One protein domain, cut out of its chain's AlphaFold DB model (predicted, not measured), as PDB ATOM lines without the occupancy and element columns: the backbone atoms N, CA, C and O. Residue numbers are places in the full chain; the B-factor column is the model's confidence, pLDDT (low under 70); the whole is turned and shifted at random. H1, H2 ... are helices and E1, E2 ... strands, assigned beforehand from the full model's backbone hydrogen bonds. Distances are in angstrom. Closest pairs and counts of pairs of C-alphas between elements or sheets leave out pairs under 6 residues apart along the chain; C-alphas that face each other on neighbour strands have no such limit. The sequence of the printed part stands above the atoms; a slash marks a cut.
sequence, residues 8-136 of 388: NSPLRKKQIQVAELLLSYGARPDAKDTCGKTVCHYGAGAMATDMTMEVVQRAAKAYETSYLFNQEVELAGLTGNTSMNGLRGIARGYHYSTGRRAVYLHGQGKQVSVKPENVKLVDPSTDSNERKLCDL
ATOM      1  N   ASN A   8     207.539 167.288  36.588       60.88
ATOM      2  CA  ASN A   8     208.616 168.207  36.251       60.88
ATOM      3  C   ASN A   8     208.160 169.671  36.070       60.88
ATOM      4  O   ASN A   8     208.944 170.483  35.572       60.88
ATOM      5  N   SER A   9     206.924 170.026  36.457       79.06
ATOM      6  CA  SER A   9     206.410 171.386  36.245       79.06
ATOM      7  C   SER A   9     207.311 172.458  36.901       79.06
ATOM      8  O   SER A   9     207.772 172.285  38.037       79.06
ATOM      9  N   PRO A  10     207.583 173.596  36.228       83.69
ATOM     10  CA  PRO A  10     208.434 174.654  36.782       83.69
ATOM     11  C   PRO A  10     207.936 175.196  38.126       83.69
ATOM     12  O   PRO A  10     208.739 175.541  38.993       83.69
ATOM     13  N   LEU A  11     206.614 175.240  38.324       84.94
ATOM     14  CA  LEU A  11     206.005 175.683  39.578       84.94
ATOM     15  C   LEU A  11     206.303 174.711  40.728       84.94
ATOM     16  O   LEU A  11     206.670 175.158  41.811       84.94
ATOM     17  N   ARG A  12     206.222 173.395  40.483       87.00
ATOM     18  CA  ARG A  12     206.569 172.359  41.469       87.00
ATOM     19  C   ARG A  12     208.005 172.526  41.964       87.00
ATOM     20  O   ARG A  12     208.232 172.570  43.169       87.00
ATOM     21  N   LYS A  13     208.962 172.692  41.041       88.69
ATOM     22  CA  LYS A  13     210.380 172.912  41.382       88.69
ATOM     23  C   LYS A  13     210.578 174.164  42.229       88.69
ATOM     24  O   LYS A  13     211.278 174.105  43.234       88.69
ATOM     25  N   LYS A  14     209.932 175.273  41.854       92.25
ATOM     26  CA  LYS A  14     210.014 176.533  42.606       92.25
ATOM     27  C   LYS A  14     209.472 176.385  44.028       92.25
ATOM     28  O   LYS A  14     210.127 176.830  44.959       92.25
ATOM     29  N   GLN A  15     208.327 175.725  44.214       90.81
ATOM     30  CA  GLN A  15     207.750 175.511  45.549       90.81
ATOM     31  C   GLN A  15     208.662 174.661  46.445       90.81
ATOM     32  O   GLN A  15     208.888 174.996  47.606       90.81
ATOM     33  N   ILE A  16     209.264 173.607  45.887       93.69
ATOM     34  CA  ILE A  16     210.238 172.777  46.606       93.69
ATOM     35  C   ILE A  16     211.488 173.589  46.982       93.69
ATOM     36  O   ILE A  16     211.944 173.518  48.121       93.69
ATOM     37  N   GLN A  17     212.014 174.399  46.059       94.75
ATOM     38  CA  GLN A  17     213.161 175.276  46.320       94.75
ATOM     39  C   GLN A  17     212.863 176.313  47.406       94.75
ATOM     40  O   GLN A  17     213.719 176.573  48.247       94.75
ATOM     41  N   VAL A  18     211.650 176.876  47.429       96.31
ATOM     42  CA  VAL A  18     211.216 177.788  48.496       96.31
ATOM     43  C   VAL A  18     211.208 177.069  49.844       96.31
ATOM     44  O   VAL A  18     211.734 177.609  50.814       96.31
ATOM     45  N   ALA A  19     210.691 175.841  49.916       96.19
ATOM     46  CA  ALA A  19     210.726 175.061  51.150       96.19
ATOM     47  C   ALA A  19     212.168 174.801  51.628       96.19
ATOM     48  O   ALA A  19     212.473 175.022  52.797       96.19
ATOM     49  N   GLU A  20     213.078 174.392  50.737       96.81
ATOM     50  CA  GLU A  20     214.495 174.193  51.080       96.81
ATOM     51  C   GLU A  20     215.174 175.485  51.546       96.81
ATOM     52  O   GLU A  20     215.929 175.468  52.521       96.81
ATOM     53  N   LEU A  21     214.876 176.607  50.886       97.38
ATOM     54  CA  LEU A  21     215.374 177.916  51.278       97.38
ATOM     55  C   LEU A  21     214.906 178.255  52.695       97.38
ATOM     56  O   LEU A  21     215.738 178.517  53.556       97.38
ATOM     57  N   LEU A  22     213.606 178.164  52.977       97.69
ATOM     58  CA  LEU A  22     213.050 178.434  54.305       97.69
ATOM     59  C   LEU A  22     213.701 177.558  55.388       97.69
ATOM     60  O   LEU A  22     214.105 178.070  56.431       97.69
ATOM     61  N   LEU A  23     213.886 176.260  55.125       97.50
ATOM     62  CA  LEU A  23     214.578 175.350  56.047       97.50
ATOM     63  C   LEU A  23     216.042 175.764  56.276       97.50
ATOM     64  O   LEU A  23     216.514 175.727  57.416       97.50
ATOM     65  N   SER A  24     216.745 176.222  55.235       95.88
ATOM     66  CA  SER A  24     218.127 176.714  55.348       95.88
ATOM     67  C   SER A  24     218.257 177.989  56.187       95.88
ATOM     68  O   SER A  24     219.295 178.206  56.812       95.88
ATOM     69  N   TYR A  25     217.184 178.777  56.283       94.88
ATOM     70  CA  TYR A  25     217.089 179.948  57.160       94.88
ATOM     71  C   TYR A  25     216.513 179.622  58.546       94.88
ATOM     72  O   TYR A  25     216.447 180.497  59.406       94.88
ATOM     73  N   GLY A  26     216.160 178.358  58.806       93.06
ATOM     74  CA  GLY A  26     215.704 177.902  60.118       93.06
ATOM     75  C   GLY A  26     214.195 177.931  60.323       93.06
ATOM     76  O   GLY A  26     213.744 177.954  61.467       93.06
ATOM     77  N   ALA A  27     213.404 177.911  59.249       95.06
ATOM     78  CA  ALA A  27     211.969 177.697  59.367       95.06
ATOM     79  C   ALA A  27     211.684 176.406  60.149       95.06
ATOM     80  O   ALA A  27     212.293 175.365  59.892       95.06
ATOM     81  N   ARG A  28     210.752 176.495  61.101       92.88
ATOM     82  CA  ARG A  28     210.370 175.410  62.008       92.88
ATOM     83  C   ARG A  28     209.311 174.507  61.370       92.88
ATOM     84  O   ARG A  28     208.175 174.953  61.210       92.88
ATOM     85  N   PRO A  29     209.628 173.244  61.026       95.56
ATOM     86  CA  PRO A  29     208.647 172.319  60.446       95.56
ATOM     87  C   PRO A  29     207.466 172.010  61.372       95.56
ATOM     88  O   PRO A  29     206.362 171.720  60.918       95.56
ATOM     89  N   ASP A  30     207.723 172.058  62.673       94.50
ATOM     90  CA  ASP A  30     206.789 171.785  63.758       94.50
ATOM     91  C   ASP A  30     205.984 173.010  64.192       94.50
ATOM     92  O   ASP A  30     205.170 172.903  65.108       94.50
ATOM     93  N   ALA A  31     206.193 174.162  63.545       95.06
ATOM     94  CA  ALA A  31     205.372 175.335  63.779       95.06
ATOM     95  C   ALA A  31     203.895 174.979  63.570       95.06
ATOM     96  O   ALA A  31     203.513 174.368  62.566       95.06
ATOM     97  N   LYS A  32     203.085 175.352  64.557       96.06
ATOM     98  CA  LYS A  32     201.653 175.089  64.597       96.06
ATOM     99  C   LYS A  32     200.888 176.360  64.277       96.06
ATOM    100  O   LYS A  32     201.214 177.427  64.795       96.06
ATOM    101  N   ASP A  33     199.867 176.230  63.445       96.25
ATOM    102  CA  ASP A  33     198.901 177.297  63.210       96.25
ATOM    103  C   ASP A  33     197.927 177.455  64.398       96.25
ATOM    104  O   ASP A  33     198.040 176.794  65.439       96.25
ATOM    105  N   THR A  34     196.919 178.311  64.233       96.75
ATOM    106  CA  THR A  34     195.877 178.526  65.244       96.75
ATOM    107  C   THR A  34     195.024 177.289  65.517       96.75
ATOM    108  O   THR A  34     194.392 177.257  66.567       96.75
ATOM    109  N   CYS A  35     195.023 176.272  64.653       95.00
ATOM    110  CA  CYS A  35     194.352 174.981  64.832       95.00
ATOM    111  C   CYS A  35     195.291 173.881  65.364       95.00
ATOM    112  O   CYS A  35     194.876 172.734  65.557       95.00
ATOM    113  N   GLY A  36     196.563 174.197  65.614       96.12
ATOM    114  CA  GLY A  36     197.571 173.224  66.026       96.12
ATOM    115  C   GLY A  36     198.157 172.392  64.877       96.12
ATOM    116  O   GLY A  36     198.916 171.463  65.146       96.12
ATOM    117  N   LYS A  37     197.805 172.679  63.620       96.44
ATOM    118  CA  LYS A  37     198.261 171.950  62.434       96.44
ATOM    119  C   LYS A  37     199.664 172.396  62.033       96.44
ATOM    120  O   LYS A  37     199.981 173.580  62.001       96.44
ATOM    121  N   THR A  38     200.493 171.413  61.705       96.88
ATOM    122  CA  THR A  38     201.852 171.597  61.173       96.88
ATOM    123  C   THR A  38     201.874 171.472  59.653       96.88
ATOM    124  O   THR A  38     200.894 171.042  59.039       96.88
ATOM    125  N   VAL A  39     203.032 171.729  59.037       96.56
ATOM    126  CA  VAL A  39     203.247 171.494  57.598       96.56
ATOM    127  C   VAL A  39     202.878 170.067  57.163       96.56
ATOM    128  O   VAL A  39     202.426 169.872  56.038       96.56
ATOM    129  N   CYS A  40     203.002 169.070  58.048       97.00
ATOM    130  CA  CYS A  40     202.642 167.686  57.735       97.00
ATOM    131  C   CYS A  40     201.128 167.486  57.579       97.00
ATOM    132  O   CYS A  40     200.705 166.733  56.706       97.00
ATOM    133  N   HIS A  41     200.306 168.190  58.360       96.62
ATOM    134  CA  HIS A  41     198.846 168.108  58.247       96.62
ATOM    135  C   HIS A  41     198.362 168.663  56.906       96.62
ATOM    136  O   HIS A  41     197.472 168.100  56.277       96.62
ATOM    137  N   TYR A  42     198.986 169.744  56.434       95.12
ATOM    138  CA  TYR A  42     198.647 170.341  55.144       95.12
ATOM    139  C   TYR A  42     199.236 169.568  53.968       95.12
ATOM    140  O   TYR A  42     198.562 169.352  52.965       95.12
ATOM    141  N   GLY A  43     200.500 169.156  54.073       95.44
ATOM    142  CA  GLY A  43     201.214 168.582  52.941       95.44
ATOM    143  C   GLY A  43     201.066 167.073  52.772       95.44
ATOM    144  O   GLY A  43     201.366 166.570  51.689       95.44
ATOM    145  N   ALA A  44     200.583 166.375  53.803       96.50
ATOM    146  CA  ALA A  44     200.326 164.936  53.818       96.50
ATOM    147  C   ALA A  44     198.950 164.608  54.443       96.50
ATOM    148  O   ALA A  44     198.818 163.638  55.184       96.50
ATOM    149  N   GLY A  45     197.939 165.436  54.167       90.75
ATOM    150  CA  GLY A  45     196.535 165.199  54.533       90.75
ATOM    151  C   GLY A  45     195.667 164.800  53.332       90.75
ATOM    152  O   GLY A  45     196.170 164.422  52.272       90.75
ATOM    153  N   ALA A  46     194.345 164.945  53.461       88.62
ATOM    154  CA  ALA A  46     193.376 164.537  52.432       88.62
ATOM    155  C   ALA A  46     193.599 165.185  51.045       88.62
ATOM    156  O   ALA A  46     193.327 164.560  50.020       88.62
ATOM    157  N   MET A  47     194.126 166.414  51.004       90.50
ATOM    158  CA  MET A  47     194.385 167.187  49.776       90.50
ATOM    159  C   MET A  47     195.861 167.188  49.347       90.50
ATOM    160  O   MET A  47     196.264 168.006  48.521       90.50
ATOM    161  N   ALA A  48     196.684 166.292  49.898       94.62
ATOM    162  CA  ALA A  48     198.096 166.221  49.548       94.62
ATOM    163  C   ALA A  48     198.303 165.970  48.046       94.62
ATOM    164  O   ALA A  48     197.529 165.260  47.403       94.62
ATOM    165  N   THR A  49     199.387 166.510  47.508       94.19
ATOM    166  CA  THR A  49     199.881 166.262  46.150       94.19
ATOM    167  C   THR A  49     201.310 165.733  46.233       94.19
ATOM    168  O   THR A  49     201.970 165.895  47.261       94.19
ATOM    169  N   ASP A  50     201.846 165.190  45.141       92.94
ATOM    170  CA  ASP A  50     203.250 164.754  45.094       92.94
ATOM    171  C   ASP A  50     204.227 165.873  45.463       92.94
ATOM    172  O   ASP A  50     205.267 165.629  46.067       92.94
ATOM    173  N   MET A  51     203.901 167.118  45.099       94.56
ATOM    174  CA  MET A  51     204.704 168.284  45.461       94.56
ATOM    175  C   MET A  51     204.684 168.514  46.972       94.56
ATOM    176  O   MET A  51     205.740 168.674  47.584       94.56
ATOM    177  N   THR A  52     203.500 168.508  47.589       96.38
ATOM    178  CA  THR A  52     203.386 168.795  49.021       96.38
ATOM    179  C   THR A  52     203.948 167.663  49.876       96.38
ATOM    180  O   THR A  52     204.561 167.943  50.903       96.38
ATOM    181  N   MET A  53     203.830 166.405  49.438       96.81
ATOM    182  CA  MET A  53     204.491 165.274  50.095       96.81
ATOM    183  C   MET A  53     206.020 165.397  50.014       96.81
ATOM    184  O   MET A  53     206.699 165.163  51.012       96.81
ATOM    185  N   GLU A  54     206.575 165.870  48.889       96.06
ATOM    186  CA  GLU A  54     208.018 166.149  48.782       96.06
ATOM    187  C   GLU A  54     208.477 167.268  49.731       96.06
ATOM    188  O   GLU A  54     209.585 167.212  50.276       96.06
ATOM    189  N   VAL A  55     207.638 168.286  49.946       97.12
ATOM    190  CA  VAL A  55     207.889 169.339  50.944       97.12
ATOM    191  C   VAL A  55     207.856 168.756  52.357       97.12
ATOM    192  O   VAL A  55     208.760 169.028  53.149       97.12
ATOM    193  N   VAL A  56     206.874 167.907  52.674       97.81
ATOM    194  CA  VAL A  56     206.781 167.239  53.983       97.81
ATOM    195  C   VAL A  56     207.975 166.325  54.233       97.81
ATOM    196  O   VAL A  56     208.488 166.312  55.346       97.81
ATOM    197  N   GLN A  57     208.474 165.610  53.223       97.12
ATOM    198  CA  GLN A  57     209.667 164.769  53.359       97.12
ATOM    199  C   GLN A  57     210.894 165.594  53.778       97.12
ATOM    200  O   GLN A  57     211.629 165.219  54.694       97.12
ATOM    201  N   ARG A  58     211.083 166.760  53.152       97.31
ATOM    202  CA  ARG A  58     212.162 167.701  53.493       97.31
ATOM    203  C   ARG A  58     212.020 168.261  54.892       97.31
ATOM    204  O   ARG A  58     212.982 168.274  55.658       97.31
ATOM    205  N   ALA A  59     210.806 168.689  55.213       97.62
ATOM    206  CA  ALA A  59     210.444 169.208  56.516       97.62
ATOM    207  C   ALA A  59     210.668 168.159  57.615       97.62
ATOM    208  O   ALA A  59     211.268 168.479  58.637       97.62
ATOM    209  N   ALA A  60     210.278 166.902  57.386       97.12
ATOM    210  CA  ALA A  60     210.488 165.795  58.315       97.12
ATOM    211  C   ALA A  60     211.981 165.551  58.561       97.12
ATOM    212  O   ALA A  60     212.398 165.436  59.712       97.12
ATOM    213  N   LYS A  61     212.804 165.573  57.504       95.81
ATOM    214  CA  LYS A  61     214.252 165.392  57.639       95.81
ATOM    215  C   LYS A  61     214.928 166.543  58.386       95.81
ATOM    216  O   LYS A  61     215.787 166.312  59.231       95.81
ATOM    217  N   ALA A  62     214.541 167.785  58.098       96.12
ATOM    218  CA  ALA A  62     215.040 168.951  58.824       96.12
ATOM    219  C   ALA A  62     214.605 168.937  60.297       96.12
ATOM    220  O   ALA A  62     215.384 169.307  61.183       96.12
ATOM    221  N   TYR A  63     213.374 168.483  60.547       96.19
ATOM    222  CA  TYR A  63     212.798 168.373  61.876       96.19
ATOM    223  C   TYR A  63     213.556 167.389  62.757       96.19
ATOM    224  O   TYR A  63     213.739 167.707  63.913       96.19
ATOM    225  N   GLU A  64     214.113 166.281  62.255       94.12
ATOM    226  CA  GLU A  64     214.919 165.343  63.072       94.12
ATOM    227  C   GLU A  64     216.007 166.022  63.919       94.12
ATOM    228  O   GLU A  64     216.420 165.486  64.940       94.12
ATOM    229  N   THR A  65     216.474 167.202  63.501       92.88
ATOM    230  CA  THR A  65     217.540 167.953  64.169       92.88
ATOM    231  C   THR A  65     217.112 169.374  64.546       92.88
ATOM    232  O   THR A  65     217.966 170.207  64.840       92.88
ATOM    233  N   SER A  66     215.808 169.687  64.506       92.19
ATOM    234  CA  SER A  66     215.278 171.026  64.812       92.19
ATOM    235  C   SER A  66     215.540 171.460  66.246       92.19
ATOM    236  O   SER A  66     215.689 172.653  66.468       92.19
ATOM    237  N   TYR A  67     215.660 170.521  67.185       90.69
ATOM    238  CA  TYR A  67     216.020 170.815  68.573       90.69
ATOM    239  C   TYR A  67     217.386 171.504  68.714       90.69
ATOM    240  O   TYR A  67     217.617 172.216  69.680       90.69
ATOM    241  N   LEU A  68     218.285 171.351  67.733       92.31
ATOM    242  CA  LEU A  68     219.558 172.078  67.697       92.31
ATOM    243  C   LEU A  68     219.384 173.543  67.274       92.31
ATOM    244  O   LEU A  68     220.300 174.343  67.430       92.31
ATOM    245  N   PHE A  69     218.260 173.910  66.655       92.94
ATOM    246  CA  PHE A  69     218.092 175.241  66.086       92.94
ATOM    247  C   PHE A  69     218.144 176.322  67.168       92.94
ATOM    248  O   PHE A  69     217.426 176.265  68.162       92.94
ATOM    249  N   ASN A  70     218.969 177.337  66.920       93.31
ATOM    250  CA  ASN A  70     219.229 178.456  67.817       93.31
ATOM    251  C   ASN A  70     219.789 178.046  69.192       93.31
ATOM    252  O   ASN A  70     219.741 178.846  70.122       93.31
ATOM    253  N   GLN A  71     220.334 176.832  69.308       93.56
ATOM    254  CA  GLN A  71     221.028 176.364  70.503       93.56
ATOM    255  C   GLN A  71     222.535 176.593  70.397       93.56
ATOM    256  O   GLN A  71     223.108 176.605  69.300       93.56
ATOM    257  N   GLU A  72     223.164 176.732  71.562       95.62
ATOM    258  CA  GLU A  72     224.615 176.722  71.714       95.62
ATOM    259  C   GLU A  72     225.137 175.294  71.499       95.62
ATOM    260  O   GLU A  72     224.726 174.342  72.173       95.62
ATOM    261  N   VAL A  73     226.042 175.142  70.536       95.56
ATOM    262  CA  VAL A  73     226.563 173.846  70.108       95.56
ATOM    263  C   VAL A  73     228.078 173.852  69.987       95.56
ATOM    264  O   VAL A  73     228.701 174.868  69.688       95.56
ATOM    265  N   GLU A  74     228.668 172.680  70.168       96.19
ATOM    266  CA  GLU A  74     230.078 172.401  69.954       96.19
ATOM    267  C   GLU A  74     230.241 171.415  68.796       96.19
ATOM    268  O   GLU A  74     229.494 170.438  68.664       96.19
ATOM    269  N   LEU A  75     231.224 171.674  67.935       96.62
ATOM    270  CA  LEU A  75     231.579 170.766  66.853       96.62
ATOM    271  C   LEU A  75     232.436 169.617  67.385       96.62
ATOM    272  O   LEU A  75     233.413 169.838  68.097       96.62
ATOM    273  N   ALA A  76     232.117 168.385  66.999       96.38
ATOM    274  CA  ALA A  76     232.862 167.202  67.423       96.38
ATOM    275  C   ALA A  76     232.861 166.117  66.338       96.38
ATOM    276  O   ALA A  76     231.998 166.101  65.469       96.38
ATOM    277  N   GLY A  77     233.808 165.176  66.398       95.88
ATOM    278  CA  GLY A  77     233.823 164.010  65.503       95.88
ATOM    279  C   GLY A  77     234.186 164.306  64.042       95.88
ATOM    280  O   GLY A  77     234.068 163.429  63.188       95.88
ATOM    281  N   LEU A  78     234.664 165.513  63.723       95.25
ATOM    282  CA  LEU A  78     235.131 165.857  62.382       95.25
ATOM    283  C   LEU A  78     236.474 165.176  62.102       95.25
ATOM    284  O   LEU A  78     237.472 165.486  62.748       95.25
ATOM    285  N   THR A  79     236.503 164.282  61.113       93.69
ATOM    286  CA  THR A  79     237.720 163.573  60.677       93.69
ATOM    287  C   THR A  79     238.471 164.311  59.570       93.69
ATOM    288  O   THR A  79     239.694 164.327  59.563       93.69
ATOM    289  N   GLY A  80     237.749 164.960  58.649       90.25
ATOM    290  CA  GLY A  80     238.350 165.697  57.529       90.25
ATOM    291  C   GLY A  80     238.879 167.089  57.890       90.25
ATOM    292  O   GLY A  80     239.649 167.659  57.126       90.25
ATOM    293  N   ASN A  81     238.464 167.651  59.027       90.81
ATOM    294  CA  ASN A  81     238.964 168.934  59.519       90.81
ATOM    295  C   ASN A  81     238.967 168.946  61.052       90.81
ATOM    296  O   ASN A  81     238.085 169.510  61.698       90.81
ATOM    297  N   THR A  82     239.940 168.246  61.631       94.69
ATOM    298  CA  THR A  82     240.025 168.004  63.076       94.69
ATOM    299  C   THR A  82     240.250 169.274  63.894       94.69
ATOM    300  O   THR A  82     239.834 169.312  65.048       94.69
ATOM    301  N   SER A  83     240.832 170.324  63.301       93.44
ATOM    302  CA  SER A  83     241.063 171.621  63.960       93.44
ATOM    303  C   SER A  83     239.772 172.358  64.327       93.44
ATOM    304  O   SER A  83     239.797 173.281  65.134       93.44
ATOM    305  N   MET A  84     238.640 171.948  63.749       92.94
ATOM    306  CA  MET A  84     237.328 172.501  64.067       92.94
ATOM    307  C   MET A  84     236.649 171.823  65.260       92.94
ATOM    308  O   MET A  84     235.654 172.351  65.752       92.94
ATOM    309  N   ASN A  85     237.137 170.665  65.714       95.88
ATOM    310  CA  ASN A  85     236.575 170.003  66.888       95.88
ATOM    311  C   ASN A  85     236.822 170.857  68.143       95.88
ATOM    312  O   ASN A  85     237.915 171.387  68.328       95.88
ATOM    313  N   GLY A  86     235.808 170.986  68.995       95.06
ATOM    314  CA  GLY A  86     235.819 171.843  70.183       95.06
ATOM    315  C   GLY A  86     235.415 173.298  69.917       95.06
ATOM    316  O   GLY A  86     235.195 174.047  70.867       95.06
ATOM    317  N   LEU A  87     235.277 173.722  68.651       95.56
ATOM    318  CA  LEU A  87     234.763 175.058  68.346       95.56
ATOM    319  C   LEU A  87     233.270 175.147  68.660       95.56
ATOM    320  O   LEU A  87     232.494 174.251  68.316       95.56
ATOM    321  N   ARG A  88     232.878 176.269  69.266       95.88
ATOM    322  CA  ARG A  88     231.501 176.557  69.672       95.88
ATOM    323  C   ARG A  88     230.830 177.582  68.771       95.88
ATOM    324  O   ARG A  88     231.488 178.415  68.141       95.88
ATOM    325  N   GLY A  89     229.510 177.516  68.712       96.06
ATOM    326  CA  GLY A  89     228.700 178.427  67.926       96.06
ATOM    327  C   GLY A  89     227.209 178.204  68.114       96.06
ATOM    328  O   GLY A  89     226.778 177.342  68.873       96.06
ATOM    329  N   ILE A  90     226.417 178.959  67.357       95.56
ATOM    330  CA  ILE A  90     224.959 178.833  67.345       95.56
ATOM    331  C   ILE A  90     224.527 178.022  66.129       95.56
ATOM    332  O   ILE A  90     224.815 178.396  64.985       95.56
ATOM    333  N   ALA A  91     223.799 176.933  66.358       95.44
ATOM    334  CA  ALA A  91     223.211 176.155  65.276       95.44
ATOM    335  C   ALA A  91     222.059 176.931  64.606       95.44
ATOM    336  O   ALA A  91     221.186 177.510  65.248       95.44
ATOM    337  N   ARG A  92     222.062 176.961  63.274       95.25
ATOM    338  CA  ARG A  92     221.111 177.685  62.415       95.25
ATOM    339  C   ARG A  92     220.348 176.691  61.539       95.25
ATOM    340  O   ARG A  92     220.067 175.582  61.990       95.25
ATOM    341  N   GLY A  93     219.927 177.091  60.340       95.50
ATOM    342  CA  GLY A  93     219.043 176.290  59.497       95.50
ATOM    343  C   GLY A  93     219.661 175.002  58.949       95.50
ATOM    344  O   GLY A  93     220.843 174.698  59.134       95.50
ATOM    345  N   TYR A  94     218.812 174.219  58.291       97.25
ATOM    346  CA  TYR A  94     219.131 172.899  57.760       97.25
ATOM    347  C   TYR A  94     219.142 172.918  56.230       97.25
ATOM    348  O   TYR A  94     218.157 173.275  55.588       97.25
ATOM    349  N   HIS A  95     220.253 172.491  55.641       96.62
ATOM    350  CA  HIS A  95     220.437 172.397  54.199       96.62
ATOM    351  C   HIS A  95     220.081 170.988  53.716       96.62
ATOM    352  O   HIS A  95     220.912 170.078  53.770       96.62
ATOM    353  N   TYR A  96     218.857 170.817  53.209       94.69
ATOM    354  CA  TYR A  96     218.337 169.506  52.801       94.69
ATOM    355  C   TYR A  96     219.218 168.789  51.769       94.69
ATOM    356  O   TYR A  96     219.544 167.621  51.960       94.69
ATOM    357  N   SER A  97     219.681 169.500  50.737       93.06
ATOM    358  CA  SER A  97     220.498 168.942  49.649       93.06
ATOM    359  C   SER A  97     221.814 168.304  50.105       93.06
ATOM    360  O   SER A  97     222.313 167.392  49.455       93.06
ATOM    361  N   THR A  98     222.378 168.765  51.226       95.44
ATOM    362  CA  THR A  98     223.645 168.246  51.772       95.44
ATOM    363  C   THR A  98     223.462 167.429  53.047       95.44
ATOM    364  O   THR A  98     224.413 166.798  53.505       95.44
ATOM    365  N   GLY A  99     222.261 167.445  53.632       96.06
ATOM    366  CA  GLY A  99     221.973 166.821  54.918       96.06
ATOM    367  C   GLY A  99     222.715 167.461  56.095       96.06
ATOM    368  O   GLY A  99     223.052 166.771  57.054       96.06
ATOM    369  N   ARG A 100     223.047 168.754  56.004       96.62
ATOM    370  CA  ARG A 100     223.909 169.452  56.970       96.62
ATOM    371  C   ARG A 100     223.205 170.627  57.627       96.62
ATOM    372  O   ARG A 100     222.367 171.289  57.019       96.62
ATOM    373  N   ARG A 101     223.597 170.919  58.861       95.75
ATOM    374  CA  ARG A 101     223.157 172.080  59.626       95.75
ATOM    375  C   ARG A 101     224.213 173.176  59.560       95.75
ATOM    376  O   ARG A 101     225.412 172.912  59.668       95.75
ATOM    377  N   ALA A 102     223.755 174.404  59.366       96.75
ATOM    378  CA  ALA A 102     224.599 175.576  59.489       96.75
ATOM    379  C   ALA A 102     224.943 175.821  60.962       96.75
ATOM    380  O   ALA A 102     224.067 175.739  61.820       96.75
ATOM    381  N   VAL A 103     226.192 176.166  61.253       96.94
ATOM    382  CA  VAL A 103     226.635 176.627  62.572       96.94
ATOM    383  C   VAL A 103     227.375 177.939  62.384       96.94
ATOM    384  O   VAL A 103     228.292 178.028  61.566       96.94
ATOM    385  N   TYR A 104     226.949 178.966  63.111       96.31
ATOM    386  CA  TYR A 104     227.635 180.248  63.164       96.31
ATOM    387  C   TYR A 104     228.642 180.214  64.310       96.31
ATOM    388  O   TYR A 104     228.239 180.179  65.470       96.31
ATOM    389  N   LEU A 105     229.935 180.161  63.986       95.62
ATOM    390  CA  LEU A 105     230.998 180.002  64.977       95.62
ATOM    391  C   LEU A 105     231.289 181.314  65.704       95.62
ATOM    392  O   LEU A 105     231.415 182.372  65.078       95.62
ATOM    393  N   HIS A 106     231.468 181.222  67.020       93.88
ATOM    394  CA  HIS A 106     231.857 182.364  67.845       93.88
ATOM    395  C   HIS A 106     233.254 182.869  67.466       93.88
ATOM    396  O   HIS A 106     234.141 182.093  67.112       93.88
ATOM    397  N   GLY A 107     233.454 184.188  67.519       83.56
ATOM    398  CA  GLY A 107     234.759 184.838  67.328       83.56
ATOM    399  C   GLY A 107     235.327 184.843  65.901       83.56
ATOM    400  O   GLY A 107     236.263 185.587  65.637       83.56
ATOM    401  N   GLN A 108     234.770 184.063  64.967       77.94
ATOM    402  CA  GLN A 108     235.281 183.960  63.590       77.94
ATOM    403  C   GLN A 108     234.410 184.672  62.548       77.94
ATOM    404  O   GLN A 108     234.816 184.782  61.393       77.94
ATOM    405  N   GLY A 109     233.191 185.091  62.911       78.94
ATOM    406  CA  GLY A 109     232.231 185.689  61.973       78.94
ATOM    407  C   GLY A 109     231.831 184.763  60.815       78.94
ATOM    408  O   GLY A 109     231.312 185.225  59.801       78.94
ATOM    409  N   LYS A 110     232.102 183.457  60.940       87.75
ATOM    410  CA  LYS A 110     232.037 182.479  59.853       87.75
ATOM    411  C   LYS A 110     230.934 181.460  60.103       87.75
ATOM    412  O   LYS A 110     230.846 180.863  61.177       87.75
ATOM    413  N   GLN A 111     230.144 181.206  59.066       92.69
ATOM    414  CA  GLN A 111     229.194 180.101  59.032       92.69
ATOM    415  C   GLN A 111     229.834 178.867  58.395       92.69
ATOM    416  O   GLN A 111     230.508 178.952  57.366       92.69
ATOM    417  N   VAL A 112     229.594 177.707  58.995       94.69
ATOM    418  CA  VAL A 112     230.062 176.409  58.501       94.69
ATOM    419  C   VAL A 112     228.893 175.438  58.383       94.69
ATOM    420  O   VAL A 112     227.912 175.552  59.108       94.69
ATOM    421  N   SER A 113     228.978 174.495  57.445       95.00
ATOM    422  CA  SER A 113     227.932 173.501  57.195       95.00
ATOM    423  C   SER A 113     228.419 172.118  57.614       95.00
ATOM    424  O   SER A 113     229.354 171.562  57.023       95.00
ATOM    425  N   VAL A 114     227.793 171.570  58.654       96.12
ATOM    426  CA  VAL A 114     228.267 170.391  59.383       96.12
ATOM    427  C   VAL A 114     227.166 169.335  59.452       96.12
ATOM    428  O   VAL A 114     225.984 169.657  59.542       96.12
ATOM    429  N   LYS A 115     227.530 168.051  59.367       96.25
ATOM    430  CA  LYS A 115     226.560 166.964  59.556       96.25
ATOM    431  C   LYS A 115     225.998 167.001  60.984       96.25
ATOM    432  O   LYS A 115     226.782 167.224  61.902       96.25
ATOM    433  N   PRO A 116     224.701 166.724  61.196       94.44
ATOM    434  CA  PRO A 116     224.108 166.765  62.530       94.44
ATOM    435  C   PRO A 116     224.793 165.871  63.569       94.44
ATOM    436  O   PRO A 116     224.915 166.277  64.715       94.44
ATOM    437  N   GLU A 117     225.311 164.703  63.172       95.06
ATOM    438  CA  GLU A 117     226.072 163.797  64.057       95.06
ATOM    439  C   GLU A 117     227.348 164.424  64.654       95.06
ATOM    440  O   GLU A 117     227.845 163.964  65.679       95.06
ATOM    441  N   ASN A 118     227.847 165.499  64.038       96.62
ATOM    442  CA  ASN A 118     229.047 166.229  64.442       96.62
ATOM    443  C   ASN A 118     228.725 167.546  65.174       96.62
ATOM    444  O   ASN A 118     229.601 168.399  65.322       96.62
ATOM    445  N   VAL A 119     227.470 167.738  65.593       95.44
ATOM    446  CA  VAL A 119     226.995 168.915  66.326       95.44
ATOM    447  C   VAL A 119     226.435 168.448  67.667       95.44
ATOM    448  O   VAL A 119     225.461 167.700  67.705       95.44
ATOM    449  N   LYS A 120     227.048 168.876  68.773       94.38
ATOM    450  CA  LYS A 120     226.633 168.512  70.137       94.38
ATOM    451  C   LYS A 120     226.110 169.733  70.876       94.38
ATOM    452  O   LYS A 120     226.714 170.792  70.777       94.38
ATOM    453  N   LEU A 121     225.022 169.592  71.629       93.88
ATOM    454  CA  LEU A 121     224.557 170.648  72.536       93.88
ATOM    455  C   LEU A 121     225.607 170.890  73.625       93.88
ATOM    456  O   LEU A 121     226.121 169.930  74.201       93.88
ATOM    457  N   VAL A 122     225.925 172.160  73.890       92.38
ATOM    458  CA  VAL A 122     226.834 172.540  74.988       92.38
ATOM    459  C   VAL A 122     226.142 172.374  76.336       92.38
ATOM    460  O   VAL A 122     226.741 171.838  77.265       92.38
ATOM    461  N   ASP A 123     224.880 172.786  76.416       85.75
ATOM    462  CA  ASP A 123     224.003 172.525  77.551       85.75
ATOM    463  C   ASP A 123     222.822 171.679  77.057       85.75
ATOM    464  O   ASP A 123     221.918 172.205  76.398       85.75
ATOM    465  N   PRO A 124     222.859 170.349  77.245       74.25
ATOM    466  CA  PRO A 124     221.762 169.486  76.853       74.25
ATOM    467  C   PRO A 124     220.582 169.701  77.808       74.25
ATOM    468  O   PRO A 124     220.382 168.941  78.755       74.25
ATOM    469  N   SER A 125     219.752 170.706  77.527       62.66
ATOM    470  CA  SER A 125     218.363 170.664  77.973       62.66
ATOM    471  C   SER A 125     217.702 169.432  77.340       62.66
ATOM    472  O   SER A 125     218.062 169.007  76.240       62.66
ATOM    473  N   THR A 126     216.770 168.795  78.045       56.47
ATOM    474  CA  THR A 126     216.147 167.500  77.696       56.47
ATOM    475  C   THR A 126     215.328 167.489  76.393       56.47
ATOM    476  O   THR A 126     214.585 166.547  76.136       56.47
ATOM    477  N   ASP A 127     215.450 168.509  75.551       56.69
ATOM    478  CA  ASP A 127     214.504 168.855  74.496       56.69
ATOM    479  C   ASP A 127     214.822 168.154  73.164       56.69
ATOM    480  O   ASP A 127     214.861 168.759  72.097       56.69
ATOM    481  N   SER A 128     215.106 166.849  73.202       68.62
ATOM    482  CA  SER A 128     215.143 166.052  71.971       68.62
ATOM    483  C   SER A 128     213.727 165.908  71.410       68.62
ATOM    484  O   SER A 128     212.774 165.768  72.172       68.62
ATOM    485  N   ASN A 129     213.572 165.880  70.084       74.00
ATOM    486  CA  ASN A 129     212.255 165.671  69.478       74.00
ATOM    487  C   ASN A 129     211.695 164.286  69.854       74.00
ATOM    488  O   ASN A 129     212.085 163.275  69.273       74.00
ATOM    489  N   GLU A 130     210.750 164.244  70.795       77.25
ATOM    490  CA  GLU A 130     210.167 162.994  71.314       77.25
ATOM    491  C   GLU A 130     209.312 162.245  70.280       77.25
ATOM    492  O   GLU A 130     209.135 161.028  70.352       77.25
ATOM    493  N   ARG A 131     208.759 162.972  69.305       89.44
ATOM    494  CA  ARG A 131     207.873 162.440  68.263       89.44
ATOM    495  C   ARG A 131     208.333 162.880  66.891       89.44
ATOM    496  O   ARG A 131     208.902 163.961  66.761       89.44
ATOM    497  N   LYS A 132     208.028 162.082  65.863       95.75
ATOM    498  CA  LYS A 132     208.252 162.453  64.458       95.75
ATOM    499  C   LYS A 132     207.331 163.597  64.049       95.75
ATOM    500  O   LYS A 132     206.250 163.761  64.603       95.75
ATOM    501  N   LEU A 133     207.714 164.328  63.003       97.00
ATOM    502  CA  LEU A 133     206.905 165.434  62.482       97.00
ATOM    503  C   LEU A 133     205.482 164.992  62.089       97.00
ATOM    504  O   LEU A 133     204.522 165.713  62.346       97.00
ATOM    505  N   CYS A 134     205.354 163.808  61.484       96.88
ATOM    506  CA  CYS A 134     204.070 163.219  61.088       96.88
ATOM    507  C   CYS A 134     203.230 162.676  62.255       96.88
ATOM    508  O   CYS A 134     202.049 162.399  62.067       96.88
ATOM    509  N   ASP A 135     203.832 162.563  63.438       97.25
ATOM    510  CA  ASP A 135     203.214 162.075  64.673       97.25
ATOM    511  C   ASP A 135     202.796 163.236  65.604       97.25
ATOM    512  O   ASP A 135     202.276 163.018  66.703       97.25
ATOM    513  N   LEU A 136     203.042 164.488  65.198       96.56
ATOM    514  CA  LEU A 136     202.583 165.659  65.940       96.56
ATOM    515  C   LEU A 136     201.072 165.807  65.785       96.56
ATOM    516  O   LEU A 136     200.559 165.840  64.672       96.56
TER     517      LEU A 136
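What this domain is: This is residues 8 to 136 of the 388 residues of the protein "Hypothetical protein" of Attheya septentrionalis (UniProt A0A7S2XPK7). A curled five-stranded sheet, shaped like part of a barrel, makes one end of the domain; two helices side by side, H1 and H3, make the other and reach the sheet with their last residues. Short H2 packs on H3, and residues 122 to 136, with no named element, run back from the sheet toward the helical end. The printed part has 129 residues, under half of them in named elements, mixed in class: helices H1 to H3, then strands E1 to E5, in the antiparallel sheet order E4 E3 E2 E1 E5. It is compact, with a radius of gyration of the C-alphas of 15.9 A, and spans 48 by 34 by 23 A.

How they stand to each other: Start at H1, residues 10 to 24, which touches H3, residues 50 to 63, closest at the C-alphas of Arg 12 and Met 51, 6.0 A; they run the same way at a shallow tilt of 10 degrees. H2, residues 39 to 43, touches H3, closest at the C-alphas of Gly 43 and Thr 52, 4.5 A. Every O i to N i+4 pair is within hydrogen-bond range in H1, H2 and H3. Next find E1, residues 72 to 75, E2, 88 to 95, E3, 100 to 105, and E4, 111 to 114: a meander, each strand the antiparallel neighbour of the one before. Look within hydrogen-bond range for N 73 and O 89, 2.9 A, N 92 and O 102, 2.8 A, and N 103 and O 112, 2.8 A. E5, residues 119 to 121, is antiparallel to E1, with N 74 and O 120 at 2.8 A. H1 only grazes the sheet with residues 20 to 24, H3 with 58 to 63.

Where its parts are: Find C-alpha 10 at (208.434, 174.654, 36.782); from there H1 runs 21.0 A. H3 measures 19.6 A and E2 19.5 A, bending by 61 degrees at residue 92. E5 ends at C-alpha 121, (224.557, 170.648, 72.536).

The domain as a whole: The two C-alphas farthest apart, of Ala 46 and Ser 83, are 49.6 A apart. The printed part has no cut; H1 to H2 and E1 to E2 are long links. Find pLDDT under 70 at residues 8 and 125 to 128.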